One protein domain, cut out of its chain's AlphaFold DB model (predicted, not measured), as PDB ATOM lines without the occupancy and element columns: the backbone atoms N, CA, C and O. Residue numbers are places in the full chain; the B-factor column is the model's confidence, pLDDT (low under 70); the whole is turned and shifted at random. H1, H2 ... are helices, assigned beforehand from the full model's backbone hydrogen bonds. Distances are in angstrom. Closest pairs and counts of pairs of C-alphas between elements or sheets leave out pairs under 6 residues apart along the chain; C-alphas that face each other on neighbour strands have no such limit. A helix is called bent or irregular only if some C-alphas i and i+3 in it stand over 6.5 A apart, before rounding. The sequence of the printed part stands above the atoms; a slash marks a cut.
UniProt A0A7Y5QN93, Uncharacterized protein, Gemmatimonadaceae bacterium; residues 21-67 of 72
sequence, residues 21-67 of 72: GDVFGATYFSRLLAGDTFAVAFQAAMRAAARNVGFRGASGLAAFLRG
ATOM      1  N   GLY A  21      37.609 -42.403 -29.322       90.00
ATOM      2  CA  GLY A  21      38.477 -42.121 -28.174       90.00
ATOM      3  C   GLY A  21      39.965 -42.182 -28.524       90.00
ATOM      4  O   GLY A  21      40.724 -41.310 -28.105       90.00
ATOM      5  N   ASP A  22      40.370 -43.144 -29.354       89.94
ATOM      6  CA  ASP A  22      41.754 -43.274 -29.819       89.94
ATOM      7  C   ASP A  22      42.130 -42.114 -30.744       89.94
ATOM      8  O   ASP A  22      43.179 -41.494 -30.574       89.94
ATOM      9  N   VAL A  23      41.236 -41.750 -31.672       91.50
ATOM     10  CA  VAL A  23      41.408 -40.577 -32.544       91.50
ATOM     11  C   VAL A  23      41.524 -39.297 -31.718       91.50
ATOM     12  O   VAL A  23      42.408 -38.476 -31.982       91.50
ATOM     13  N   PHE A  24      40.669 -39.128 -30.705       93.56
ATOM     14  CA  PHE A  24      40.754 -38.001 -29.780       93.56
ATOM     15  C   PHE A  24      42.110 -37.981 -29.066       93.56
ATOM     16  O   PHE A  24      42.818 -36.976 -29.125       93.56
ATOM     17  N   GLY A  25      42.493 -39.090 -28.427       95.06
ATOM     18  CA  GLY A  25      43.715 -39.193 -27.630       95.06
ATOM     19  C   GLY A  25      44.978 -38.958 -28.456       95.06
ATOM     20  O   GLY A  25      45.810 -38.134 -28.077       95.06
ATOM     21  N   ALA A  26      45.081 -39.611 -29.617       96.12
ATOM     22  CA  ALA A  26      46.197 -39.439 -30.542       96.12
ATOM     23  C   ALA A  26      46.300 -37.987 -31.022       96.12
ATOM     24  O   ALA A  26      47.360 -37.374 -30.915       96.12
ATOM     25  N   THR A  27      45.187 -37.394 -31.469       97.00
ATOM     26  CA  THR A  27      45.176 -36.001 -31.941       97.00
ATOM     27  C   THR A  27      45.556 -35.032 -30.826       97.00
ATOM     28  O   THR A  27      46.377 -34.141 -31.042       97.00
ATOM     29  N   TYR A  28      44.986 -35.195 -29.630       97.62
ATOM     30  CA  TYR A  28      45.239 -34.307 -28.498       97.62
ATOM     31  C   TYR A  28      46.710 -34.339 -28.092       97.62
ATOM     32  O   TYR A  28      47.356 -33.294 -28.018       97.62
ATOM     33  N   PHE A  29      47.261 -35.538 -27.904       98.12
ATOM     34  CA  PHE A  29      48.650 -35.709 -27.503       98.12
ATOM     35  C   PHE A  29      49.622 -35.176 -28.560       98.12
ATOM     36  O   PHE A  29      50.527 -34.415 -28.224       98.12
ATOM     37  N   SER A  30      49.401 -35.477 -29.845       97.62
ATOM     38  CA  SER A  30      50.237 -34.945 -30.928       97.62
ATOM     39  C   SER A  30      50.220 -33.416 -30.992       97.62
ATOM     40  O   SER A  30      51.261 -32.804 -31.216       97.62
ATOM     41  N   ARG A  31      49.064 -32.778 -30.768       98.19
ATOM     42  CA  ARG A  31      48.934 -31.310 -30.769       98.19
ATOM     43  C   ARG A  31      49.643 -30.678 -29.571       98.19
ATOM     44  O   ARG A  31      50.330 -29.675 -29.738       98.19
ATOM     45  N   LEU A  32      49.558 -31.299 -28.395       98.25
ATOM     46  CA  LEU A  32      50.315 -30.866 -27.215       98.25
ATOM     47  C   LEU A  32      51.828 -30.989 -27.422       98.25
ATOM     48  O   LEU A  32      52.559 -30.059 -27.094       98.25
ATOM     49  N   LEU A  33      52.303 -32.090 -28.016       98.31
ATOM     50  CA  LEU A  33      53.719 -32.247 -28.375       98.31
ATOM     51  C   LEU A  33      54.189 -31.195 -29.388       98.31
ATOM     52  O   LEU A  33      55.348 -30.792 -29.357       98.31
ATOM     53  N   ALA A  34      53.292 -30.724 -30.255       97.88
ATOM     54  CA  ALA A  34      53.558 -29.637 -31.193       97.88
ATOM     55  C   ALA A  34      53.529 -28.234 -30.546       97.88
ATOM     56  O   ALA A  34      53.785 -27.248 -31.233       97.88
ATOM     57  N   GLY A  35      53.235 -28.130 -29.245       98.00
ATOM     58  CA  GLY A  35      53.233 -26.870 -28.497       98.00
ATOM     59  C   GLY A  35      51.890 -26.138 -28.457       98.00
ATOM     60  O   GLY A  35      51.842 -24.999 -27.991       98.00
ATOM     61  N   ASP A  36      50.794 -26.756 -28.909       98.31
ATOM     62  CA  ASP A  36      49.467 -26.152 -28.772       98.31
ATOM     63  C   ASP A  36      49.061 -26.015 -27.299       98.31
ATOM     64  O   ASP A  36      49.386 -26.837 -26.440       98.31
ATOM     65  N   THR A  37      48.248 -24.997 -27.010       95.94
ATOM     66  CA  THR A  37      47.588 -24.892 -25.705       95.94
ATOM     67  C   THR A  37      46.548 -26.001 -25.532       95.94
ATOM     68  O   THR A  37      45.969 -26.483 -26.509       95.94
ATOM     69  N   PHE A  38      46.225 -26.350 -24.280       93.44
ATOM     70  CA  PHE A  38      45.196 -27.351 -23.974       93.44
ATOM     71  C   PHE A  38      43.869 -27.085 -24.697       93.44
ATOM     72  O   PHE A  38      43.290 -28.001 -25.267       93.44
ATOM     73  N   ALA A  39      43.409 -25.831 -24.742       92.31
ATOM     74  CA  ALA A  39      42.157 -25.484 -25.412       92.31
ATOM     75  C   ALA A  39      42.221 -25.718 -26.932       92.31
ATOM     76  O   ALA A  39      41.297 -26.291 -27.509       92.31
ATOM     77  N   VAL A  40      43.320 -25.320 -27.583       94.38
ATOM     78  CA  VAL A  40      43.509 -25.496 -29.034       94.38
ATOM     79  C   VAL A  40      43.629 -26.976 -29.394       94.38
ATOM     80  O   VAL A  40      42.987 -27.435 -30.347       94.38
ATOM     81  N   ALA A  41      44.402 -27.731 -28.616       96.19
ATOM     82  CA  ALA A  41      44.556 -29.165 -28.795       96.19
ATOM     83  C   ALA A  41      43.219 -29.898 -28.583       96.19
ATOM     84  O   ALA A  41      42.850 -30.739 -29.404       96.19
ATOM     85  N   PHE A  42      42.454 -29.548 -27.541       94.62
ATOM     86  CA  PHE A  42      41.171 -30.184 -27.218       94.62
ATOM     87  C   PHE A  42      40.155 -29.980 -28.344       94.62
ATOM     88  O   PHE A  42      39.532 -30.931 -28.810       94.62
ATOM     89  N   GLN A  43      40.040 -28.748 -28.843       93.12
ATOM     90  CA  GLN A  43      39.154 -28.411 -29.959       93.12
ATOM     91  C   GLN A  43      39.530 -29.160 -31.247       93.12
ATOM     92  O   GLN A  43      38.660 -29.610 -31.992       93.12
ATOM     93  N   ALA A  44      40.826 -29.333 -31.516       94.19
ATOM     94  CA  ALA A  44      41.285 -30.116 -32.662       94.19
ATOM     95  C   ALA A  44      40.952 -31.612 -32.519       94.19
ATOM     96  O   ALA A  44      40.504 -32.228 -33.487       94.19
ATOM     97  N   ALA A  45      41.126 -32.169 -31.320       94.38
ATOM     98  CA  ALA A  45      40.815 -33.561 -31.015       94.38
ATOM     99  C   ALA A  45      39.309 -33.857 -31.095       94.38
ATOM    100  O   ALA A  45      38.923 -34.852 -31.706       94.38
ATOM    101  N   MET A  46      38.456 -32.962 -30.581       92.62
ATOM    102  CA  MET A  46      36.994 -33.061 -30.706       92.62
ATOM    103  C   MET A  46      36.551 -33.118 -32.169       92.62
ATOM    104  O   MET A  46      35.830 -34.035 -32.561       92.62
ATOM    105  N   ARG A  47      37.057 -32.198 -33.002       90.75
ATOM    106  CA  ARG A  47      36.787 -32.182 -34.448       90.75
ATOM    107  C   ARG A  47      37.228 -33.467 -35.145       90.75
ATOM    108  O   ARG A  47      36.546 -33.945 -36.048       90.75
ATOM    109  N   ALA A  48      38.394 -34.001 -34.782       91.12
ATOM    110  CA  ALA A  48      38.912 -35.234 -35.369       91.12
ATOM    111  C   ALA A  48      38.052 -36.448 -34.992       91.12
ATOM    112  O   ALA A  48      37.666 -37.213 -35.874       91.12
ATOM    113  N   ALA A  49      37.689 -36.574 -33.715       89.88
ATOM    114  CA  ALA A  49      36.824 -37.640 -33.224       89.88
ATOM    115  C   ALA A  49      35.415 -37.571 -33.834       89.88
ATOM    116  O   ALA A  49      34.902 -38.587 -34.291       89.88
ATOM    117  N   ALA A  50      34.817 -36.378 -33.935       88.25
ATOM    118  CA  ALA A  50      33.500 -36.193 -34.550       88.25
ATOM    119  C   ALA A  50      33.473 -36.623 -36.029       88.25
ATOM    120  O   ALA A  50      32.509 -37.240 -36.476       88.25
ATOM    121  N   ARG A  51      34.553 -36.373 -36.786       84.62
ATOM    122  CA  ARG A  51      34.681 -36.886 -38.163       84.62
ATOM    123  C   ARG A  51      34.795 -38.409 -38.220       84.62
ATOM    124  O   ARG A  51      34.312 -38.996 -39.185       84.62
ATOM    125  N   ASN A  52      35.402 -39.042 -37.213       84.88
ATOM    126  CA  ASN A  52      35.518 -40.501 -37.158       84.88
ATOM    127  C   ASN A  52      34.151 -41.178 -37.008       84.88
ATOM    128  O   ASN A  52      33.943 -42.204 -37.636       84.88
ATOM    129  N   VAL A  53      33.211 -40.571 -36.273       82.94
ATOM    130  CA  VAL A  53      31.846 -41.106 -36.082       82.94
ATOM    131  C   VAL A  53      31.091 -41.290 -37.406       82.94
ATOM    132  O   VAL A  53      30.309 -42.228 -37.562       82.94
ATOM    133  N   GLY A  54      31.317 -40.390 -38.372       73.19
ATOM    134  CA  GLY A  54      30.728 -40.469 -39.714       73.19
ATOM    135  C   GLY A  54      31.453 -41.434 -40.658       73.19
ATOM    136  O   GLY A  54      30.927 -41.781 -41.716       73.19
ATOM    137  N   PHE A  55      32.652 -41.878 -40.290       65.25
ATOM    138  CA  PHE A  55      33.371 -42.942 -40.976       65.25
ATOM    139  C   PHE A  55      32.972 -44.274 -40.324       65.25
ATOM    140  O   PHE A  55      32.752 -44.338 -39.120       65.25
ATOM    141  N   ARG A  56      32.917 -45.389 -41.067       60.78
ATOM    142  CA  ARG A  56      32.872 -46.738 -40.451       60.78
ATOM    143  C   ARG A  56      34.246 -47.078 -39.852       60.78
ATOM    144  O   ARG A  56      34.897 -48.050 -40.227       60.78
ATOM    145  N   GLY A  57      34.757 -46.182 -39.020       57.09
ATOM    146  CA  GLY A  57      36.143 -46.099 -38.606       57.09
ATOM    147  C   GLY A  57      36.368 -46.891 -37.343       57.09
ATOM    148  O   GLY A  57      36.510 -46.267 -36.301       57.09
ATOM    149  N   ALA A  58      36.368 -48.227 -37.481       54.09
ATOM    150  CA  ALA A  58      36.910 -49.236 -36.556       54.09
ATOM    151  C   ALA A  58      36.216 -50.612 -36.683       54.09
ATOM    152  O   ALA A  58      36.159 -51.367 -35.708       54.09
ATOM    153  N   SER A  59      35.695 -50.993 -37.858       57.56
ATOM    154  CA  SER A  59      35.291 -52.389 -38.075       57.56
ATOM    155  C   SER A  59      36.493 -53.296 -37.779       57.56
ATOM    156  O   SER A  59      37.467 -53.304 -38.524       57.56
ATOM    157  N   GLY A  60      36.459 -53.987 -36.639       57.78
ATOM    158  CA  GLY A  60      37.559 -54.823 -36.166       57.78
ATOM    159  C   GLY A  60      38.543 -54.205 -35.165       57.78
ATOM    160  O   GLY A  60      39.366 -54.948 -34.647       57.78
ATOM    161  N   LEU A  61      38.450 -52.920 -34.790       62.31
ATOM    162  CA  LEU A  61      39.301 -52.359 -33.719       62.31
ATOM    163  C   LEU A  61      38.960 -52.973 -32.364       62.31
ATOM    164  O   LEU A  61      39.844 -53.313 -31.591       62.31
ATOM    165  N   ALA A  62      37.667 -53.151 -32.090       65.06
ATOM    166  CA  ALA A  62      37.226 -53.795 -30.864       65.06
ATOM    167  C   ALA A  62      37.726 -55.252 -30.795       65.06
ATOM    168  O   ALA A  62      38.128 -55.706 -29.732       65.06
ATOM    169  N   ALA A  63      37.757 -55.955 -31.933       62.69
ATOM    170  CA  ALA A  63      38.343 -57.290 -32.042       62.69
ATOM    171  C   ALA A  63      39.872 -57.248 -31.849       62.69
ATOM    172  O   ALA A  63      40.401 -57.968 -31.010       62.69
ATOM    173  N   PHE A  64      40.572 -56.324 -32.512       61.97
ATOM    174  CA  PHE A  64      42.011 -56.102 -32.355       61.97
ATOM    175  C   PHE A  64      42.415 -55.806 -30.900       61.97
ATOM    176  O   PHE A  64      43.326 -56.442 -30.377       61.97
ATOM    177  N   LEU A  65      41.700 -54.911 -30.210       67.31
ATOM    178  CA  LEU A  65      41.940 -54.581 -28.800       67.31
ATOM    179  C   LEU A  65      41.620 -55.747 -27.853       67.31
ATOM    180  O   LEU A  65      42.231 -55.856 -26.794       67.31
ATOM    181  N   ARG A  66      40.695 -56.636 -28.230       72.00
ATOM    182  CA  ARG A  66      40.418 -57.889 -27.507       72.00
ATOM    183  C   ARG A  66      41.379 -59.029 -27.868       72.00
ATOM    184  O   ARG A  66      41.253 -60.115 -27.311       72.00
ATOM    185  N   GLY A  67      42.329 -58.808 -28.780       61.69
ATOM    186  CA  GLY A  67      43.230 -59.852 -29.276       61.69
ATOM    187  C   GLY A  67      42.554 -60.875 -30.199       61.69
ATOM    188  O   GLY A  67      43.135 -61.914 -30.507       61.69
TER     189      GLY A  67
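This is residues 21 to 67 of the 72 residues of an uncharacterized protein of Gemmatimonadaceae bacterium (UniProt A0A7Y5QN93). Two helices, H1 and H2, fold back on each other as a helical hairpin, side by side, and from the far end of H2 the chain runs off into an arm that ends with the very short helix H3. Residues 58 to 67 of this arm, of which 61 to 65 belong to H3, stand free of the hairpin. The printed part has 47 residues with three named helices, in the order H1, H2, H3, and no named strand, and the class is all helix. The whole is loose, with a radius of gyration of the C-alphas of 12.2 A, and its C-alphas span 34 by 23 by 11 A, an outline that is only just flat.

The printed part begins with H1, residues 21 to 33, and a tight link of 4 residues leads from it to H2, residues 38 to 53. H1 and H2 touch, with 24 pairs of C-alphas within 8 A. Their closest C-alphas are those of Phe 24 and Ala 45, 4.6 A apart. The two helices run opposite ways at a shallow tilt of 31 degrees, centre to centre 8.3 A, and form a helical hairpin. A short link of 7 residues follows H2 and leads to H3, residues 61 to 65. H3 is apart from H1 and also apart from H2, with no C-alpha within 8 A of either. In H1, H2 and H3 every backbone O i to N i+4 pair is within hydrogen-bond range.

H1, from Gly 21 to Leu 33, has 13 residues and measures 18.2 A from first to last C-alpha. It begins at C-alpha 21, at (38.477, -42.121, -28.174). H2, from Phe 38 to Val 53, is the longest helix by residues, with 16, and measures 22.7 A; its C-alpha 53 is at (31.846, -41.106, -36.082). H3, from Leu 61 to Leu 65, has 5 residues and measures 6.0 A, and it ends at C-alpha 65, at (41.940, -54.581, -28.800). No helix is bent or irregular.

The two C-alphas farthest apart are those of Thr 37 and Gly 67, at 35.4 A, while the first and last printed C-alphas, those of Gly 21 and Gly 67, are 18.4 A apart. Without the stretch that stands free, the body has 37 residues, spans 31 by 13 by 11 A and has a radius of gyration of 9.7 A. The printed part has no cut and no long link. The mean pLDDT of the printed part is 84.4, and it is under 70 at residues 55 to 65 and at residue 67; the mean is 95 for H1, 91 for H2 and 64 for H3.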